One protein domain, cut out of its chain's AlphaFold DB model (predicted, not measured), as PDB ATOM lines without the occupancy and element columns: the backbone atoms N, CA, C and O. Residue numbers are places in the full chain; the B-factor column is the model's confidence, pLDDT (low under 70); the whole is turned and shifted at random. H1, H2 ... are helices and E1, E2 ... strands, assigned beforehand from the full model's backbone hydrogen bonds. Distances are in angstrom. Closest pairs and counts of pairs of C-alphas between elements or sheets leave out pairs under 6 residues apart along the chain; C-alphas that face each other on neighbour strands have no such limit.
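This is residues 13 to 159 of the 332 residues of an uncharacterized protein of Rhodospirillaceae bacterium (UniProt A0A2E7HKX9). With little regular structure, the domain is a twisted antiparallel wall, E3 E4 E5 E6, with helix H1 beside it and long loops around; the hairpin E1 and E2 makes an arm whose tip, residues 16 to 21, sticks out. The 147 printed residues include E1 E2 E3 H1 E4 H2 E5 E6 H3, a mixed class holding 56 residues. It is only just compact, close to loose, radius of gyration 17.5 A, spanning 58 by 44 by 29 A.

Within hydrogen-bond range, E3, residues 31 to 36, and E4, residues 67 to 73, have N 35 and O 69, 2.7 A; E4 and E5, residues 93 to 99, N 70 and O 95, 2.7 A; the hairpin E5 and E6, residues 108 to 114, N 94 and O 113, 2.8 A; the hairpin E1, residues 13 to 17, and E2, residues 20 to 25, N 15 and O 22, 2.8 A. E2 and E3 are apart. H1, residues 38 to 47, is at the sheet's level, height 3.0 A; its closest C-alphas to E4 are Met 40 and Ile 67, 6.4 A. H2, residues 77 to 80, and H3, residues 141 to 144, are not on the sheet. Each O i to N i+4 pair in H1 is within range; H2 and H3 are too short for one.

E5 measures 20.4 A, E6 20.0 A, E4 19.9 A. E1 begins at C-alpha 13 (-46.088, -11.767, 2.918); H3 ends at C-alpha 144 (-35.707, -20.309, 24.211).

The farthest C-alphas, Asp 18 and Ser 102, are 58.2 A apart. The printed part has no cut. Links H1 to E4, H2 to E5 and E6 to H3 are long. pLDDT is under 70 in 68 residues, among them 13 to 29.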
ATOM      1  N   THR A  13     -46.343 -12.350   4.244       57.38
ATOM      2  CA  THR A  13     -46.088 -11.767   2.918       57.38
ATOM      3  C   THR A  13     -47.241 -12.102   1.983       57.38
ATOM      4  O   THR A  13     -47.646 -13.266   1.929       57.38
ATOM      5  N   ALA A  14     -47.727 -11.132   1.212       54.69
ATOM      6  CA  ALA A  14     -48.739 -11.332   0.178       54.69
ATOM      7  C   ALA A  14     -48.347 -10.602  -1.113       54.69
ATOM      8  O   ALA A  14     -47.840  -9.490  -1.059       54.69
ATOM      9  N   MET A  15     -48.585 -11.236  -2.262       50.06
ATOM     10  CA  MET A  15     -48.285 -10.719  -3.600       50.06
ATOM     11  C   MET A  15     -49.504 -10.892  -4.505       50.06
ATOM     12  O   MET A  15     -50.171 -11.925  -4.442       50.06
ATOM     13  N   PHE A  16     -49.776  -9.929  -5.384       50.59
ATOM     14  CA  PHE A  16     -50.824 -10.051  -6.401       50.59
ATOM     15  C   PHE A  16     -50.200 -10.304  -7.773       50.59
ATOM     16  O   PHE A  16     -49.548  -9.425  -8.333       50.59
ATOM     17  N   ILE A  17     -50.390 -11.506  -8.321       48.62
ATOM     18  CA  ILE A  17     -49.786 -11.944  -9.587       48.62
ATOM     19  C   ILE A  17     -50.904 -12.456 -10.497       48.62
ATOM     20  O   ILE A  17     -51.712 -13.284 -10.089       48.62
ATOM     21  N   ASP A  18     -50.982 -11.938 -11.726       58.22
ATOM     22  CA  ASP A  18     -51.948 -12.361 -12.755       58.22
ATOM     23  C   ASP A  18     -53.424 -12.389 -12.301       58.22
ATOM     24  O   ASP A  18     -54.218 -13.229 -12.727       58.22
ATOM     25  N   GLY A  19     -53.819 -11.452 -11.434       56.50
ATOM     26  CA  GLY A  19     -55.189 -11.386 -10.921       56.50
ATOM     27  C   GLY A  19     -55.464 -12.283  -9.708       56.50
ATOM     28  O   GLY A  19     -56.621 -12.409  -9.306       56.50
ATOM     29  N   VAL A  20     -54.435 -12.915  -9.132       52.88
ATOM     30  CA  VAL A  20     -54.540 -13.871  -8.021       52.88
ATOM     31  C   VAL A  20     -53.620 -13.463  -6.868       52.88
ATOM     32  O   VAL A  20     -52.473 -13.073  -7.069       52.88
ATOM     33  N   TRP A  21     -54.118 -13.579  -5.635       59.12
ATOM     34  CA  TRP A  21     -53.323 -13.365  -4.426       59.12
ATOM     35  C   TRP A  21     -52.499 -14.605  -4.062       59.12
ATOM     36  O   TRP A  21     -53.023 -15.715  -3.955       59.12
ATOM     37  N   HIS A  22     -51.211 -14.395  -3.814       55.94
ATOM     38  CA  HIS A  22     -50.246 -15.374  -3.337       55.94
ATOM     39  C   HIS A  22     -49.736 -14.942  -1.968       55.94
ATOM     40  O   HIS A  22     -48.989 -13.976  -1.862       55.94
ATOM     41  N   SER A  23     -50.117 -15.661  -0.917       58.78
ATOM     42  CA  SER A  23     -49.728 -15.335   0.455       58.78
ATOM     43  C   SER A  23     -48.883 -16.424   1.102       58.78
ATOM     44  O   SER A  23     -49.091 -17.615   0.863       58.78
ATOM     45  N   LYS A  24     -47.971 -16.022   1.986       62.28
ATOM     46  CA  LYS A  24     -47.130 -16.915   2.778       62.28
ATOM     47  C   LYS A  24     -46.864 -16.317   4.152       62.28
ATOM     48  O   LYS A  24     -46.438 -15.176   4.273       62.28
ATOM     49  N   TYR A  25     -47.054 -17.131   5.180       61.03
ATOM     50  CA  TYR A  25     -46.659 -16.805   6.540       61.03
ATOM     51  C   TYR A  25     -45.260 -17.372   6.822       61.03
ATOM     52  O   TYR A  25     -44.989 -18.534   6.513       61.03
ATOM     53  N   ASN A  26     -44.366 -16.550   7.371       57.41
ATOM     54  CA  ASN A  26     -42.960 -16.886   7.621       57.41
ATOM     55  C   ASN A  26     -42.615 -16.852   9.121       57.41
ATOM     56  O   ASN A  26     -41.448 -16.716   9.484       57.41
ATOM     57  N   GLY A  27     -43.617 -16.972   9.994       58.53
ATOM     58  CA  GLY A  27     -43.388 -17.122  11.426       58.53
ATOM     59  C   GLY A  27     -42.795 -18.474  11.798       58.53
ATOM     60  O   GLY A  27     -43.089 -19.500  11.181       58.53
ATOM     61  N   THR A  28     -41.976 -18.471  12.851       59.03
ATOM     62  CA  THR A  28     -41.350 -19.693  13.388       59.03
ATOM     63  C   THR A  28     -42.404 -20.667  13.927       59.03
ATOM     64  O   THR A  28     -42.208 -21.879  13.927       59.03
ATOM     65  N   HIS A  29     -43.549 -20.140  14.361       68.19
ATOM     66  CA  HIS A  29     -44.740 -20.897  14.726       68.19
ATOM     67  C   HIS A  29     -45.982 -20.252  14.114       68.19
ATOM     68  O   HIS A  29     -45.965 -19.070  13.778       68.19
ATOM     69  N   SER A  30     -47.103 -20.968  14.057       73.38
ATOM     70  CA  SER A  30     -48.402 -20.319  13.845       73.38
ATOM     71  C   SER A  30     -48.656 -19.234  14.902       73.38
ATOM     72  O   SER A  30     -47.970 -19.178  15.924       73.38
ATOM     73  N   LEU A  31     -49.632 -18.372  14.656       75.06
ATOM     74  CA  LEU A  31     -50.034 -17.303  15.572       75.06
ATOM     75  C   LEU A  31     -50.448 -17.838  16.916       75.06
ATOM     76  O   LEU A  31     -50.959 -18.954  17.010       75.06
ATOM     77  N   VAL A  32     -50.254 -17.009  17.932       79.69
ATOM     78  CA  VAL A  32     -50.331 -17.447  19.312       79.69
ATOM     79  C   VAL A  32     -51.216 -16.567  20.168       79.69
ATOM     80  O   VAL A  32     -51.239 -15.351  20.019       79.69
ATOM     81  N   VAL A  33     -51.874 -17.211  21.121       82.69
ATOM     82  CA  VAL A  33     -52.327 -16.585  22.364       82.69
ATOM     83  C   VAL A  33     -51.603 -17.312  23.485       82.69
ATOM     84  O   VAL A  33     -51.597 -18.548  23.525       82.69
ATOM     85  N   ILE A  34     -50.950 -16.560  24.368       85.50
ATOM     86  CA  ILE A  34     -50.245 -17.130  25.515       85.50
ATOM     87  C   ILE A  34     -51.086 -16.988  26.778       85.50
ATOM     88  O   ILE A  34     -51.578 -15.916  27.112       85.50
ATOM     89  N   GLY A  35     -51.246 -18.096  27.492       87.44
ATOM     90  CA  GLY A  35     -51.787 -18.172  28.837       87.44
ATOM     91  C   GLY A  35     -50.680 -18.322  29.878       87.44
ATOM     92  O   GLY A  35     -49.687 -19.016  29.672       87.44
ATOM     93  N   TYR A  36     -50.899 -17.708  31.034       91.00
ATOM     94  CA  TYR A  36     -49.981 -17.652  32.166       91.00
ATOM     95  C   TYR A  36     -50.679 -18.130  33.437       91.00
ATOM     96  O   TYR A  36     -51.807 -17.700  33.734       91.00
ATOM     97  N   SER A  37     -50.004 -18.979  34.214       93.25
ATOM     98  CA  SER A  37     -50.452 -19.323  35.566       93.25
ATOM     99  C   SER A  37     -50.444 -18.088  36.480       93.25
ATOM    100  O   SER A  37     -49.766 -17.102  36.177       93.25
ATOM    101  N   PRO A  38     -51.196 -18.099  37.597       93.69
ATOM    102  CA  PRO A  38     -51.172 -17.002  38.565       93.69
ATOM    103  C   PRO A  38     -49.766 -16.682  39.085       93.69
ATOM    104  O   PRO A  38     -49.417 -15.516  39.227       93.69
ATOM    105  N   GLU A  39     -48.946 -17.706  39.319       91.94
ATOM    106  CA  GLU A  39     -47.571 -17.577  39.804       91.94
ATOM    107  C   GLU A  39     -46.674 -16.921  38.754       91.94
ATOM    108  O   GLU A  39     -45.899 -16.027  39.079       91.94
ATOM    109  N   MET A  40     -46.817 -17.327  37.487       91.69
ATOM    110  CA  MET A  40     -46.089 -16.710  36.379       91.69
ATOM    111  C   MET A  40     -46.496 -15.245  36.199       91.69
ATOM    112  O   MET A  40     -45.647 -14.387  35.989       91.69
ATOM    113  N   HIS A  41     -47.792 -14.946  36.302       90.81
ATOM    114  CA  HIS A  41     -48.293 -13.579  36.202       90.81
ATOM    115  C   HIS A  41     -47.756 -12.681  37.316       90.81
ATOM    116  O   HIS A  41     -47.235 -11.612  37.021       90.81
ATOM    117  N   ALA A  42     -47.830 -13.134  38.568       91.88
ATOM    118  CA  ALA A  42     -47.293 -12.390  39.705       91.88
ATOM    119  C   ALA A  42     -45.785 -12.138  39.553       91.88
ATOM    120  O   ALA A  42     -45.308 -11.037  39.806       91.88
ATOM    121  N   TRP A  43     -45.036 -13.133  39.066       92.38
ATOM    122  CA  TRP A  43     -43.618 -12.956  38.763       92.38
ATOM    123  C   TRP A  43     -43.379 -11.903  37.668       92.38
ATOM    124  O   TRP A  43     -42.477 -11.078  37.814       92.38
ATOM    125  N   MET A  44     -44.188 -11.881  36.602       88.62
ATOM    126  CA  MET A  44     -44.089 -10.852  35.560       88.62
ATOM    127  C   MET A  44     -44.410  -9.453  36.094       88.62
ATOM    128  O   MET A  44     -43.697  -8.521  35.754       88.62
ATOM    129  N   GLU A  45     -45.421  -9.296  36.955       88.69
ATOM    130  CA  GLU A  45     -45.746  -8.012  37.610       88.69
ATOM    131  C   GLU A  45     -44.561  -7.429  38.387       88.69
ATOM    132  O   GLU A  45     -44.403  -6.211  38.459       88.69
ATOM    133  N   GLU A  46     -43.712  -8.294  38.935       89.31
ATOM    134  CA  GLU A  46     -42.506  -7.889  39.647       89.31
ATOM    135  C   GLU A  46     -41.319  -7.643  38.708       89.31
ATOM    136  O   GLU A  46     -40.543  -6.731  38.972       89.31
ATOM    137  N   ASN A  47     -41.161  -8.422  37.630       86.75
ATOM    138  CA  ASN A  47     -39.916  -8.466  36.844       86.75
ATOM    139  C   ASN A  47     -39.998  -7.847  35.439       86.75
ATOM    140  O   ASN A  47     -38.967  -7.455  34.911       86.75
ATOM    141  N   ARG A  48     -41.185  -7.758  34.831       80.12
ATOM    142  CA  ARG A  48     -41.391  -7.443  33.405       80.12
ATOM    143  C   ARG A  48     -42.410  -6.317  33.251       80.12
ATOM    144  O   ARG A  48     -43.585  -6.564  32.997       80.12
ATOM    145  N   ALA A  49     -41.992  -5.073  33.471       67.31
ATOM    146  CA  ALA A  49     -42.895  -3.919  33.431       67.31
ATOM    147  C   ALA A  49     -43.506  -3.689  32.026       67.31
ATOM    148  O   ALA A  49     -42.896  -4.045  31.019       67.31
ATOM    149  N   PRO A  50     -44.682  -3.043  31.905       60.28
ATOM    150  CA  PRO A  50     -45.156  -2.547  30.614       60.28
ATOM    151  C   PRO A  50     -44.151  -1.528  30.052       60.28
ATOM    152  O   PRO A  50     -43.872  -0.520  30.705       60.28
ATOM    153  N   GLY A  51     -43.588  -1.802  28.873       56.38
ATOM    154  CA  GLY A  51     -42.490  -1.017  28.291       56.38
ATOM    155  C   GLY A  51     -41.085  -1.481  28.692       56.38
ATOM    156  O   GLY A  51     -40.121  -0.793  28.370       56.38
ATOM    157  N   ASP A  52     -40.965  -2.621  29.380       63.88
ATOM    158  CA  ASP A  52     -39.721  -3.387  29.428       63.88
ATOM    159  C   ASP A  52     -39.361  -3.807  27.999       63.88
ATOM    160  O   ASP A  52     -40.044  -4.620  27.372       63.88
ATOM    161  N   ASP A  53     -38.304  -3.195  27.479       53.62
ATOM    162  CA  ASP A  53     -37.737  -3.441  26.159       53.62
ATOM    163  C   ASP A  53     -36.938  -4.761  26.111       53.62
ATOM    164  O   ASP A  53     -36.419  -5.141  25.061       53.62
ATOM    165  N   GLY A  54     -36.879  -5.496  27.228       57.06
ATOM    166  CA  GLY A  54     -36.236  -6.802  27.341       57.06
ATOM    167  C   GLY A  54     -34.726  -6.709  27.547       57.06
ATOM    168  O   GLY A  54     -34.000  -7.647  27.196       57.06
ATOM    169  N   PHE A  55     -34.236  -5.586  28.082       50.28
ATOM    170  CA  PHE A  55     -32.815  -5.352  28.326       50.28
ATOM    171  C   PHE A  55     -32.475  -5.348  29.825       50.28
ATOM    172  O   PHE A  55     -32.975  -4.543  30.605       50.28
ATOM    173  N   GLY A  56     -31.495  -6.175  30.205       58.81
ATOM    174  CA  GLY A  56     -30.944  -6.216  31.567       58.81
ATOM    175  C   GLY A  56     -31.662  -7.210  32.486       58.81
ATOM    176  O   GLY A  56     -32.797  -7.571  32.217       58.81
ATOM    177  N   PRO A  57     -30.991  -7.720  33.535       67.44
ATOM    178  CA  PRO A  57     -31.396  -8.963  34.176       67.44
ATOM    179  C   PRO A  57     -32.712  -8.887  34.955       67.44
ATOM    180  O   PRO A  57     -32.959  -7.903  35.653       67.44
ATOM    181  N   ASP A  58     -33.488  -9.974  34.923       82.00
ATOM    182  CA  ASP A  58     -34.640 -10.156  35.814       82.00
ATOM    183  C   ASP A  58     -34.184 -10.118  37.282       82.00
ATOM    184  O   ASP A  58     -33.120 -10.633  37.644       82.00
ATOM    185  N   MET A  59     -35.004  -9.547  38.170       83.56
ATOM    186  CA  MET A  59     -34.668  -9.470  39.598       83.56
ATOM    187  C   MET A  59     -34.682 -10.840  40.278       83.56
ATOM    188  O   MET A  59     -33.965 -11.059  41.260       83.56
ATOM    189  N   SER A  60     -35.518 -11.758  39.795       89.12
ATOM    190  CA  SER A  60     -35.649 -13.102  40.342       89.12
ATOM    191  C   SER A  60     -35.929 -14.136  39.252       89.12
ATOM    192  O   SER A  60     -36.507 -13.816  38.212       89.12
ATOM    193  N   PRO A  61     -35.539 -15.405  39.464       88.69
ATOM    194  CA  PRO A  61     -35.943 -16.463  38.559       88.69
ATOM    195  C   PRO A  61     -37.454 -16.706  38.640       88.69
ATOM    196  O   PRO A  61     -38.046 -16.582  39.715       88.69
ATOM    197  N   SER A  62     -38.054 -17.143  37.531       89.50
ATOM    198  CA  SER A  62     -39.441 -17.617  37.522       89.50
ATOM    199  C   SER A  62     -39.624 -18.712  38.585       89.50
ATOM    200  O   SER A  62     -38.783 -19.619  38.668       89.50
ATOM    201  N   PRO A  63     -40.706 -18.671  39.386       93.12
ATOM    202  CA  PRO A  63     -40.902 -19.606  40.487       93.12
ATOM    203  C   PRO A  63     -41.240 -21.014  39.989       93.12
ATOM    204  O   PRO A  63     -41.919 -21.182  38.976       93.12
ATOM    205  N   ASP A  64     -40.800 -22.036  40.726       92.12
ATOM    206  CA  ASP A  64     -41.203 -23.422  40.467       92.12
ATOM    207  C   ASP A  64     -42.731 -23.563  40.541       92.12
ATOM    208  O   ASP A  64     -43.388 -22.981  41.406       92.12
ATOM    209  N   GLY A  65     -43.299 -24.329  39.610       86.75
ATOM    210  CA  GLY A  65     -44.741 -24.442  39.404       86.75
ATOM    211  C   GLY A  65     -45.342 -23.378  38.480       86.75
ATOM    212  O   GLY A  65     -46.505 -23.524  38.115       86.75
ATOM    213  N   ALA A  66     -44.587 -22.357  38.052       92.75
ATOM    214  CA  ALA A  66     -45.042 -21.428  37.016       92.75
ATOM    215  C   ALA A  66     -45.310 -22.167  35.696       92.75
ATOM    216  O   ALA A  66     -44.503 -22.993  35.258       92.75
ATOM    217  N   ILE A  67     -46.442 -21.857  35.056       90.44
ATOM    218  CA  ILE A  67     -46.858 -22.480  33.792       90.44
ATOM    219  C   ILE A  67     -47.111 -21.401  32.747       90.44
ATOM    220  O   ILE A  67     -47.783 -20.401  33.016       90.44
ATOM    221  N   ILE A  68     -46.621 -21.657  31.537       91.19
ATOM    222  CA  ILE A  68     -46.928 -20.885  30.334       91.19
ATOM    223  C   ILE A  68     -47.509 -21.850  29.303       91.19
ATOM    224  O   ILE A  68     -46.942 -22.914  29.056       91.19
ATOM    225  N   VAL A  69     -48.638 -21.482  28.703       88.69
ATOM    226  CA  VAL A  69     -49.315 -22.254  27.654       88.69
ATOM    227  C   VAL A  69     -49.441 -21.386  26.416       88.69
ATOM    228  O   VAL A  69     -49.869 -20.246  26.496       88.69
ATOM    229  N   LYS A  70     -49.082 -21.927  25.265       88.38
ATOM    230  CA  LYS A  70     -49.135 -21.288  23.959       88.38
ATOM    231  C   LYS A  70     -50.136 -22.025  23.091       88.38
ATOM    232  O   LYS A  70     -49.855 -23.135  22.651       88.38
ATOM    233  N   GLU A  71     -51.263 -21.400  22.799       84.06
ATOM    234  CA  GLU A  71     -52.262 -21.932  21.871       84.06
ATOM    235  C   GLU A  71     -51.998 -21.403  20.463       84.06
ATOM    236  O   GLU A  71     -51.582 -20.258  20.319       84.06
ATOM    237  N   MET A  72     -52.201 -22.233  19.433       79.62
ATOM    238  CA  MET A  72     -51.872 -21.885  18.046       79.62
ATOM    239  C   MET A  72     -53.089 -21.832  17.110       79.62
ATOM    240  O   MET A  72     -53.899 -22.767  17.074       79.62
ATOM    241  N   PHE A  73     -53.158 -20.770  16.299       77.31
ATOM    242  CA  PHE A  73     -54.298 -20.408  15.437       77.31
ATOM    243  C   PHE A  73     -53.907 -20.294  13.943       77.31
ATOM    244  O   PHE A  73     -52.716 -20.296  13.633       77.31
ATOM    245  N   PRO A  74     -54.863 -20.233  12.993       74.31
ATOM    246  CA  PRO A  74     -54.590 -19.987  11.567       74.31
ATOM    247  C   PRO A  74     -54.221 -18.532  11.245       74.31
ATOM    248  O   PRO A  74     -54.833 -17.619  11.787       74.31
ATOM    249  N   ALA A  75     -53.263 -18.330  10.330       68.50
ATOM    250  CA  ALA A  75     -52.774 -17.013   9.886       68.50
ATOM    251  C   ALA A  75     -53.716 -16.287   8.921       68.50
ATOM    252  O   ALA A  75     -54.454 -16.970   8.202       68.50
ATOM    253  N   PRO A  76     -53.582 -14.949   8.781       63.25
ATOM    254  CA  PRO A  76     -52.779 -13.993   9.586       63.25
ATOM    255  C   PRO A  76     -53.526 -13.388  10.800       63.25
ATOM    256  O   PRO A  76     -54.738 -13.554  10.918       63.25
ATOM    257  N   ALA A  77     -52.822 -12.660  11.691       63.09
ATOM    258  CA  ALA A  77     -53.400 -12.114  12.935       63.09
ATOM    259  C   ALA A  77     -54.465 -11.062  12.652       63.09
ATOM    260  O   ALA A  77     -55.431 -10.932  13.404       63.09
ATOM    261  N   SER A  78     -54.284 -10.322  11.557       61.25
ATOM    262  CA  SER A  78     -55.189  -9.268  11.107       61.25
ATOM    263  C   SER A  78     -56.619  -9.770  10.909       61.25
ATOM    264  O   SER A  78     -57.554  -9.075  11.288       61.25
ATOM    265  N   LEU A  79     -56.818 -11.019  10.462       63.00
ATOM    266  CA  LEU A  79     -58.157 -11.620  10.337       63.00
ATOM    267  C   LEU A  79     -58.870 -11.831  11.679       63.00
ATOM    268  O   LEU A  79     -60.074 -12.080  11.722       63.00
ATOM    269  N   CYS A  80     -58.120 -11.788  12.772       63.50
ATOM    270  CA  CYS A  80     -58.579 -12.136  14.102       63.50
ATOM    271  C   CYS A  80     -58.649 -10.917  15.034       63.50
ATOM    272  O   CYS A  80     -59.228 -11.029  16.106       63.50
ATOM    273  N   ARG A  81     -58.131  -9.749  14.636       62.06
ATOM    274  CA  ARG A  81     -57.925  -8.577  15.510       62.06
ATOM    275  C   ARG A  81     -59.188  -8.101  16.245       62.06
ATOM    276  O   ARG A  81     -59.117  -7.822  17.437       62.06
ATOM    277  N   ASP A  82     -60.339  -8.096  15.574       65.50
ATOM    278  CA  ASP A  82     -61.617  -7.634  16.150       65.50
ATOM    279  C   ASP A  82     -62.400  -8.720  16.899       65.50
ATOM    280  O   ASP A  82     -63.499  -8.488  17.416       65.50
ATOM    281  N   THR A  83     -61.874  -9.941  16.935       68.12
ATOM    282  CA  THR A  83     -62.528 -11.058  17.609       68.12
ATOM    283  C   THR A  83     -61.959 -11.193  19.019       68.12
ATOM    284  O   THR A  83     -60.747 -11.341  19.174       68.12
ATOM    285  N   PRO A  84     -62.808 -11.189  20.064       69.75
ATOM    286  CA  PRO A  84     -62.353 -11.458  21.421       69.75
ATOM    287  C   PRO A  84     -61.624 -12.801  21.498       69.75
ATOM    288  O   PRO A  84     -62.103 -13.795  20.944       69.75
ATOM    289  N   VAL A  85     -60.498 -12.852  22.217       68.50
ATOM    290  CA  VAL A  85     -59.664 -14.062  22.344       68.50
ATOM    291  C   VAL A  85     -60.436 -15.272  22.882       68.50
ATOM    292  O   VAL A  85     -60.104 -16.414  22.579       68.50
ATOM    293  N   GLU A  86     -61.511 -15.040  23.641       70.56
ATOM    294  CA  GLU A  86     -62.461 -16.049  24.126       70.56
ATOM    295  C   GLU A  86     -63.150 -16.833  23.004       70.56
ATOM    296  O   GLU A  86     -63.652 -17.930  23.243       70.56
ATOM    297  N   HIS A  87     -63.246 -16.246  21.812       72.75
ATOM    298  CA  HIS A  87     -63.972 -16.797  20.672       72.75
ATOM    299  C   HIS A  87     -63.048 -17.445  19.640       72.75
ATOM    300  O   HIS A  87     -63.533 -17.950  18.625       72.75
ATOM    301  N   PHE A  88     -61.735 -17.460  19.881       69.31
ATOM    302  CA  PHE A  88     -60.821 -18.195  19.022       69.31
ATOM    303  C   PHE A  88     -60.856 -19.690  19.312       69.31
ATOM    304  O   PHE A  88     -60.888 -20.134  20.458       69.31
ATOM    305  N   PHE A  89     -60.787 -20.475  18.240       70.31
ATOM    306  CA  PHE A  89     -60.670 -21.924  18.312       70.31
ATOM    307  C   PHE A  89     -59.289 -22.324  17.792       70.31
ATOM    308  O   PHE A  89     -59.033 -22.167  16.595       70.31
ATOM    309  N   PRO A  90     -58.378 -22.806  18.655       71.75
ATOM    310  CA  PRO A  90     -57.047 -23.187  18.216       71.75
ATOM    311  C   PRO A  90     -57.151 -24.425  17.324       71.75
ATOM    312  O   PRO A  90     -57.835 -25.395  17.649       71.75
ATOM    313  N   THR A  91     -56.476 -24.401  16.180       70.62
ATOM    314  CA  THR A  91     -56.621 -25.442  15.148       70.62
ATOM    315  C   THR A  91     -55.426 -26.381  15.073       70.62
ATOM    316  O   THR A  91     -55.554 -27.479  14.538       70.62
ATOM    317  N   SER A  92     -54.268 -25.972  15.596       68.75
ATOM    318  CA  SER A  92     -53.012 -26.716  15.431       68.75
ATOM    319  C   SER A  92     -52.613 -27.503  16.679       68.75
ATOM    320  O   SER A  92     -52.250 -28.672  16.577       68.75
ATOM    321  N   GLY A  93     -52.716 -26.896  17.857       78.56
ATOM    322  CA  GLY A  93     -52.308 -27.512  19.114       78.56
ATOM    323  C   GLY A  93     -52.011 -26.471  20.183       78.56
ATOM    324  O   GLY A  93     -52.249 -25.275  19.980       78.56
ATOM    325  N   ALA A  94     -51.428 -26.935  21.282       80.69
ATOM    326  CA  ALA A  94     -50.835 -26.098  22.308       80.69
ATOM    327  C   ALA A  94     -49.405 -26.553  22.624       80.69
ATOM    328  O   ALA A  94     -49.139 -27.743  22.769       80.69
ATOM    329  N   ALA A  95     -48.481 -25.604  22.748       83.56
ATOM    330  CA  ALA A  95     -47.193 -25.825  23.398       83.56
ATOM    331  C   ALA A  95     -47.273 -25.337  24.846       83.56
ATOM    332  O   ALA A  95     -48.058 -24.446  25.158       83.56
ATOM    333  N   PHE A  96     -46.486 -25.900  25.747       84.75
ATOM    334  CA  PHE A  96     -46.482 -25.488  27.143       84.75
ATOM    335  C   PHE A  96     -45.107 -25.668  27.771       84.75
ATOM    336  O   PHE A  96     -44.281 -26.458  27.313       84.75
ATOM    337  N   MET A  97     -44.881 -24.931  28.850       88.38
ATOM    338  CA  MET A  97     -43.701 -25.079  29.685       88.38
ATOM    339  C   MET A  97     -44.063 -24.957  31.160       88.38
ATOM    340  O   MET A  97     -44.933 -24.168  31.535       88.38
ATOM    341  N   VAL A  98     -43.401 -25.768  31.985       86.81
ATOM    342  CA  VAL A  98     -43.604 -25.829  33.438       86.81
ATOM    343  C   VAL A  98     -42.265 -25.650  34.136       86.81
ATOM    344  O   VAL A  98     -41.310 -26.384  33.866       86.81
ATOM    345  N   ARG A  99     -42.188 -24.669  35.032       88.81
ATOM    346  CA  ARG A  99     -40.963 -24.328  35.751       88.81
ATOM    347  C   ARG A  99     -40.710 -25.347  36.860       88.81
ATOM    348  O   ARG A  99     -41.546 -25.518  37.743       88.81
ATOM    349  N   GLN A 100     -39.551 -26.002  36.831       84.44
ATOM    350  CA  GLN A 100     -39.052 -26.845  37.919       84.44
ATOM    351  C   GLN A 100     -37.516 -26.828  37.960       84.44
ATOM    352  O   GLN A 100     -36.848 -27.512  37.185       84.44
ATOM    353  N   ALA A 101     -36.936 -26.075  38.896       82.44
ATOM    354  CA  ALA A 101     -35.521 -25.674  38.867       82.44
ATOM    355  C   ALA A 101     -34.600 -26.863  39.060       82.44
ATOM    356  O   ALA A 101     -33.500 -26.919  38.525       82.44
ATOM    357  N   SER A 102     -35.076 -27.828  39.838       81.00
ATOM    358  CA  SER A 102     -34.348 -29.049  40.135       81.00
ATOM    359  C   SER A 102     -34.446 -30.108  39.035       81.00
ATOM    360  O   SER A 102     -33.778 -31.132  39.153       81.00
ATOM    361  N   ALA A 103     -35.318 -29.940  38.033       72.56
ATOM    362  CA  ALA A 103     -35.610 -30.989  37.053       72.56
ATOM    363  C   ALA A 103     -34.711 -30.940  35.809       72.56
ATOM    364  O   ALA A 103     -34.509 -31.974  35.174       72.56
ATOM    365  N   SER A 104     -34.155 -29.776  35.469       74.31
ATOM    366  CA  SER A 104     -33.264 -29.600  34.318       74.31
ATOM    367  C   SER A 104     -32.315 -28.423  34.501       74.31
ATOM    368  O   SER A 104     -32.507 -27.588  35.380       74.31
ATOM    369  N   ALA A 105     -31.280 -28.355  33.661       74.31
ATOM    370  CA  ALA A 105     -30.279 -27.291  33.724       74.31
ATOM    371  C   ALA A 105     -30.859 -25.899  33.414       74.31
ATOM    372  O   ALA A 105     -30.435 -24.915  34.008       74.31
ATOM    373  N   ASP A 106     -31.832 -25.825  32.508       75.19
ATOM    374  CA  ASP A 106     -32.591 -24.614  32.185       75.19
ATOM    375  C   ASP A 106     -33.772 -24.374  33.143       75.19
ATOM    376  O   ASP A 106     -34.368 -23.301  33.136       75.19
ATOM    377  N   GLY A 107     -34.107 -25.357  33.985       80.69
ATOM    378  CA  GLY A 107     -35.182 -25.272  34.970       80.69
ATOM    379  C   GLY A 107     -36.597 -25.396  34.397       80.69
ATOM    380  O   GLY A 107     -37.551 -25.074  35.112       80.69
ATOM    381  N   TRP A 108     -36.755 -25.854  33.151       81.31
ATOM    382  CA  TRP A 108     -38.042 -25.987  32.465       81.31
ATOM    383  C   TRP A 108     -38.303 -27.404  31.946       81.31
ATOM    384  O   TRP A 108     -37.452 -28.059  31.339       81.31
ATOM    385  N   PHE A 109     -39.540 -27.856  32.136       81.50
ATOM    386  CA  PHE A 109     -40.136 -28.917  31.337       81.50
ATOM    387  C   PHE A 109     -40.833 -28.289  30.134       81.50
ATOM    388  O   PHE A 109     -41.595 -27.340  30.306       81.50
ATOM    389  N   TRP A 110     -40.624 -28.848  28.947       79.75
ATOM    390  CA  TRP A 110     -41.202 -28.372  27.693       79.75
ATOM    391  C   TRP A 110     -42.182 -29.399  27.148       79.75
ATOM    392  O   TRP A 110     -41.961 -30.597  27.314       79.75
ATOM    393  N   GLY A 111     -43.230 -28.961  26.461       76.38
ATOM    394  CA  GLY A 111     -44.139 -29.880  25.793       76.38
ATOM    395  C   GLY A 111     -44.917 -29.263  24.648       76.38
ATOM    396  O   GLY A 111     -45.110 -28.049  24.570       76.38
ATOM    397  N   TYR A 112     -45.377 -30.130  23.756       76.94
ATOM    398  CA  TYR A 112     -46.295 -29.802  22.676       76.94
ATOM    399  C   TYR A 112     -47.375 -30.877  22.558       76.94
ATOM    400  O   TYR A 112     -47.093 -32.068  22.664       76.94
ATOM    401  N   GLN A 113     -48.604 -30.433  22.310       74.00
ATOM    402  CA  GLN A 113     -49.779 -31.265  22.113       74.00
ATOM    403  C   GLN A 113     -50.555 -30.790  20.882       74.00
ATOM    404  O   GLN A 113     -51.133 -29.703  20.884       74.00
ATOM    405  N   GLY A 114     -50.626 -31.620  19.840       71.56
ATOM    406  CA  GLY A 114     -51.510 -31.391  18.694       71.56
ATOM    407  C   GLY A 114     -52.959 -31.789  18.999       71.56
ATOM    408  O   GLY A 114     -53.200 -32.758  19.719       71.56
ATOM    409  N   TRP A 115     -53.945 -31.090  18.426       68.25
ATOM    410  CA  TRP A 115     -55.367 -31.408  18.663       68.25
ATOM    411  C   TRP A 115     -55.857 -32.649  17.911       68.25
ATOM    412  O   TRP A 115     -56.697 -33.387  18.420       68.25
ATOM    413  N   ALA A 116     -55.303 -32.920  16.726       58.97
ATOM    414  CA  ALA A 116     -55.569 -34.155  15.980       58.97
ATOM    415  C   ALA A 116     -54.915 -35.396  16.624       58.97
ATOM    416  O   ALA A 116     -55.263 -36.526  16.291       58.97
ATOM    417  N   GLU A 117     -53.985 -35.173  17.555       53.72
ATOM    418  CA  GLU A 117     -53.156 -36.182  18.219       53.72
ATOM    419  C   GLU A 117     -53.408 -36.204  19.733       53.72
ATOM    420  O   GLU A 117     -52.533 -36.608  20.496       53.72
ATOM    421  N   ALA A 118     -54.578 -35.734  20.184       53.16
ATOM    422  CA  ALA A 118     -54.958 -35.666  21.596       53.16
ATOM    423  C   ALA A 118     -55.129 -37.067  22.214       53.16
ATOM    424  O   ALA A 118     -56.235 -37.522  22.507       53.16
ATOM    425  N   TYR A 119     -54.015 -37.759  22.423       55.44
ATOM    426  CA  TYR A 119     -53.916 -38.920  23.281       55.44
ATOM    427  C   TYR A 119     -53.638 -38.398  24.687       55.44
ATOM    428  O   TYR A 119     -52.536 -37.965  24.993       55.44
ATOM    429  N   LEU A 120     -54.653 -38.420  25.550       55.09
ATOM    430  CA  LEU A 120     -54.422 -38.382  26.993       55.09
ATOM    431  C   LEU A 120     -53.727 -39.695  27.373       55.09
ATOM    432  O   LEU A 120     -54.386 -40.684  27.697       55.09
ATOM    433  N   ASP A 121     -52.402 -39.730  27.273       58.78
ATOM    434  CA  ASP A 121     -51.582 -40.881  27.625       58.78
ATOM    435  C   ASP A 121     -51.174 -40.775  29.098       58.78
ATOM    436  O   ASP A 121     -50.074 -40.378  29.460       58.78
ATOM    437  N   TRP A 122     -52.105 -41.101  29.998       54.84
ATOM    438  CA  TRP A 122     -51.772 -41.276  31.410       54.84
ATOM    439  C   TRP A 122     -51.948 -42.734  31.859       54.84
ATOM    440  O   TRP A 122     -53.075 -43.244  31.827       54.84
ATOM    441  N   PRO A 123     -50.885 -43.393  32.365       60.06
ATOM    442  CA  PRO A 123     -49.489 -42.932  32.392       60.06
ATOM    443  C   PRO A 123     -48.897 -42.819  30.975       60.06
ATOM    444  O   PRO A 123     -49.328 -43.545  30.082       60.06
ATOM    445  N   ALA A 124     -47.913 -41.933  30.798       62.09
ATOM    446  CA  ALA A 124     -47.282 -41.694  29.498       62.09
ATOM    447  C   ALA A 124     -46.669 -42.981  28.932       62.09
ATOM    448  O   ALA A 124     -45.967 -43.706  29.647       62.09
ATOM    449  N   ASP A 125     -46.930 -43.267  27.654       61.91
ATOM    450  CA  ASP A 125     -46.315 -44.391  26.945       61.91
ATOM    451  C   ASP A 125     -45.050 -43.909  26.228       61.91
ATOM    452  O   ASP A 125     -45.086 -43.026  25.374       61.91
ATOM    453  N   ASN A 126     -43.913 -44.533  26.543       58.47
ATOM    454  CA  ASN A 126     -42.615 -44.214  25.943       58.47
ATOM    455  C   ASN A 126     -42.577 -44.413  24.413       58.47
ATOM    456  O   ASN A 126     -41.656 -43.921  23.765       58.47
ATOM    457  N   ASN A 127     -43.531 -45.154  23.833       60.75
ATOM    458  CA  ASN A 127     -43.602 -45.378  22.387       60.75
ATOM    459  C   ASN A 127     -44.393 -44.294  21.639       60.75
ATOM    460  O   ASN A 127     -44.123 -44.072  20.460       60.75
ATOM    461  N   SER A 128     -45.351 -43.627  22.295       56.84
ATOM    462  CA  SER A 128     -46.119 -42.506  21.730       56.84
ATOM    463  C   SER A 128     -45.541 -41.148  22.124       56.84
ATOM    464  O   SER A 128     -45.594 -40.208  21.335       56.84
ATOM    465  N   ASN A 129     -44.928 -41.049  23.306       54.69
ATOM    466  CA  ASN A 129     -44.323 -39.833  23.845       54.69
ATOM    467  C   ASN A 129     -42.815 -39.791  23.550       54.69
ATOM    468  O   ASN A 129     -41.960 -39.825  24.436       54.69
ATOM    469  N   THR A 130     -42.479 -39.825  22.260       51.31
ATOM    470  CA  THR A 130     -41.076 -39.841  21.829       51.31
ATOM    471  C   THR A 130     -40.405 -38.485  22.074       51.31
ATOM    472  O   THR A 130     -40.955 -37.429  21.753       51.31
ATOM    473  N   LEU A 131     -39.172 -38.505  22.597       44.91
ATOM    474  CA  LEU A 131     -38.244 -37.379  22.446       44.91
ATOM    475  C   LEU A 131     -38.150 -37.104  20.935       44.91
ATOM    476  O   LEU A 131     -37.734 -38.004  20.201       44.91
ATOM    477  N   PRO A 132     -38.598 -35.932  20.448       52.91
ATOM    478  CA  PRO A 132     -38.292 -34.629  21.037       52.91
ATOM    479  C   PRO A 132     -39.500 -33.802  21.528       52.91
ATOM    480  O   PRO A 132     -39.316 -32.629  21.835       52.91
ATOM    481  N   VAL A 133     -40.722 -34.341  21.572       59.03
ATOM    482  CA  VAL A 133     -41.941 -33.498  21.616       59.03
ATOM    483  C   VAL A 133     -42.243 -32.916  23.004       59.03
ATOM    484  O   VAL A 133     -42.721 -31.787  23.099       59.03
ATOM    485  N   SER A 134     -41.937 -33.655  24.076       71.75
ATOM    486  CA  SER A 134     -42.070 -33.189  25.462       71.75
ATOM    487  C   SER A 134     -40.954 -33.745  26.352       71.75
ATOM    488  O   SER A 134     -40.529 -34.888  26.189       71.75
ATOM    489  N   GLY A 135     -40.464 -32.947  27.298       68.50
ATOM    490  CA  GLY A 135     -39.415 -33.334  28.237       68.50
ATOM    491  C   GLY A 135     -38.529 -32.171  28.700       68.50
ATOM    492  O   GLY A 135     -38.635 -31.052  28.194       68.50
ATOM    493  N   PRO A 136     -37.622 -32.418  29.659       71.31
ATOM    494  CA  PRO A 136     -36.595 -31.453  30.034       71.31
ATOM    495  C   PRO A 136     -35.513 -31.350  28.946       71.31
ATOM    496  O   PRO A 136     -35.110 -32.365  28.378       71.31
ATOM    497  N   GLY A 137     -35.027 -30.137  28.652       60.53
ATOM    498  CA  GLY A 137     -33.993 -29.924  27.626       60.53
ATOM    499  C   GLY A 137     -34.429 -30.270  26.193       60.53
ATOM    500  O   GLY A 137     -33.600 -30.689  25.385       60.53
ATOM    501  N   ALA A 138     -35.726 -30.157  25.886       63.75
ATOM    502  CA  ALA A 138     -36.273 -30.448  24.561       63.75
ATOM    503  C   ALA A 138     -35.737 -29.483  23.482       63.75
ATOM    504  O   ALA A 138     -35.128 -28.456  23.784       63.75
ATOM    505  N   TYR A 139     -36.020 -29.771  22.204       66.12
ATOM    506  CA  TYR A 139     -35.580 -28.934  21.071       66.12
ATOM    507  C   TYR A 139     -36.010 -27.459  21.187       66.12
ATOM    508  O   TYR A 139     -35.386 -26.591  20.581       66.12
ATOM    509  N   CYS A 140     -37.046 -27.173  21.982       69.31
ATOM    510  CA  CYS A 140     -37.530 -25.833  22.309       69.31
ATOM    511  C   CYS A 140     -36.419 -24.925  22.860       69.31
ATOM    512  O   CYS A 140     -36.372 -23.736  22.535       69.31
ATOM    513  N   VAL A 141     -35.484 -25.493  23.631       70.00
ATOM    514  CA  VAL A 141     -34.366 -24.760  24.244       70.00
ATOM    515  C   VAL A 141     -33.454 -24.128  23.192       70.00
ATOM    516  O   VAL A 141     -32.875 -23.081  23.459       70.00
ATOM    517  N   ASN A 142     -33.383 -24.673  21.972       68.50
ATOM    518  CA  ASN A 142     -32.558 -24.104  20.898       68.50
ATOM    519  C   ASN A 142     -32.911 -22.641  20.587       68.50
ATOM    520  O   ASN A 142     -32.027 -21.868  20.227       68.50
ATOM    521  N   CYS A 143     -34.187 -22.272  20.726       65.31
ATOM    522  CA  CYS A 143     -34.647 -20.895  20.563       65.31
ATOM    523  C   CYS A 143     -34.872 -20.218  21.916       65.31
ATOM    524  O   CYS A 143     -34.514 -19.063  22.088       65.31
ATOM    525  N   HIS A 144     -35.418 -20.919  22.910       75.12
ATOM    526  CA  HIS A 144     -35.707 -20.309  24.211       75.12
ATOM    527  C   HIS A 144     -34.456 -19.929  25.014       75.12
ATOM    528  O   HIS A 144     -34.529 -19.035  25.849       75.12
ATOM    529  N   ALA A 145     -33.299 -20.531  24.731       69.00
ATOM    530  CA  ALA A 145     -32.025 -20.103  25.305       69.00
ATOM    531  C   ALA A 145     -31.579 -18.708  24.832       69.00
ATOM    532  O   ALA A 145     -30.662 -18.149  25.423       69.00
ATOM    533  N   SER A 146     -32.193 -18.150  23.779       63.59
ATOM    534  CA  SER A 146     -31.947 -16.768  23.353       63.59
ATOM    535  C   SER A 146     -32.851 -15.753  24.043       63.59
ATOM    536  O   SER A 146     -32.713 -14.561  23.779       63.59
ATOM    537  N   ALA A 147     -33.804 -16.197  24.869       71.50
ATOM    538  CA  ALA A 147     -34.516 -15.280  25.743       71.50
ATOM    539  C   ALA A 147     -33.498 -14.597  26.655       71.50
ATOM    540  O   ALA A 147     -32.570 -15.246  27.138       71.50
ATOM    541  N   HIS A 148     -33.678 -13.295  26.865       68.25
ATOM    542  CA  HIS A 148     -32.742 -12.492  27.645       68.25
ATOM    543  C   HIS A 148     -32.495 -13.106  29.038       68.25
ATOM    544  O   HIS A 148     -31.338 -13.233  29.425       68.25
ATOM    545  N   ASP A 149     -33.555 -13.559  29.719       76.88
ATOM    546  CA  ASP A 149     -33.491 -14.309  30.974       76.88
ATOM    547  C   ASP A 149     -34.643 -15.310  31.096       76.88
ATOM    548  O   ASP A 149     -35.631 -15.274  30.360       76.88
ATOM    549  N   ASN A 150     -34.504 -16.237  32.050       83.88
ATOM    550  CA  ASN A 150     -35.542 -17.190  32.457       83.88
ATOM    551  C   ASN A 150     -36.111 -18.083  31.341       83.88
ATOM    552  O   ASN A 150     -37.097 -18.781  31.568       83.88
ATOM    553  N   GLY A 151     -35.490 -18.121  30.159       79.75
ATOM    554  CA  GLY A 151     -35.908 -18.975  29.046       79.75
ATOM    555  C   GLY A 151     -37.285 -18.621  28.474       79.75
ATOM    556  O   GLY A 151     -37.939 -19.483  27.886       79.75
ATOM    557  N   THR A 152     -37.771 -17.389  28.665       83.62
ATOM    558  CA  THR A 152     -39.127 -16.987  28.272       83.62
ATOM    559  C   THR A 152     -39.182 -15.590  27.658       83.62
ATOM    560  O   THR A 152     -38.465 -14.687  28.070       83.62
ATOM    561  N   PHE A 153     -40.074 -15.409  26.681       80.88
ATOM    562  CA  PHE A 153     -40.335 -14.134  25.993       80.88
ATOM    563  C   PHE A 153     -41.612 -13.460  26.520       80.88
ATOM    564  O   PHE A 153     -42.355 -12.827  25.773       80.88
ATOM    565  N   SER A 154     -41.946 -13.708  27.785       83.50
ATOM    566  CA  SER A 154     -43.192 -13.221  28.375       83.50
ATOM    567  C   SER A 154     -43.066 -11.750  28.758       83.50
ATOM    568  O   SER A 154     -42.050 -11.346  29.311       83.50
ATOM    569  N   SER A 155     -44.108 -10.969  28.487       80.56
ATOM    570  CA  SER A 155     -44.163  -9.537  28.791       80.56
ATOM    571  C   SER A 155     -45.574  -9.142  29.209       80.56
ATOM    572  O   SER A 155     -46.550  -9.661  28.655       80.56
ATOM    573  N   LEU A 156     -45.684  -8.210  30.163       79.50
ATOM    574  CA  LEU A 156     -46.969  -7.660  30.594       79.50
ATOM    575  C   LEU A 156     -47.655  -6.823  29.513       79.50
ATOM    576  O   LEU A 156     -48.879  -6.710  29.561       79.50
ATOM    577  N   SER A 157     -46.924  -6.296  28.520       76.31
ATOM    578  CA  SER A 157     -47.522  -5.521  27.417       76.31
ATOM    579  C   SER A 157     -48.605  -6.313  26.673       76.31
ATOM    580  O   SER A 157     -49.653  -5.766  26.316       76.31
ATOM    581  N   ASN A 158     -48.412  -7.634  26.560       75.50
ATOM    582  CA  ASN A 158     -49.359  -8.560  25.933       75.50
ATOM    583  C   ASN A 158     -50.673  -8.723  26.721       75.50
ATOM    584  O   ASN A 158     -51.695  -9.092  26.145       75.50
ATOM    585  N   ILE A 159     -50.662  -8.461  28.032       77.88
ATOM    586  CA  ILE A 159     -51.821  -8.607  28.927       77.88
ATOM    587  C   ILE A 159     -52.528  -7.260  29.131       77.88
ATOM    588  O   ILE A 159     -53.741  -7.220  29.330       77.88
TER     589      ILE A 159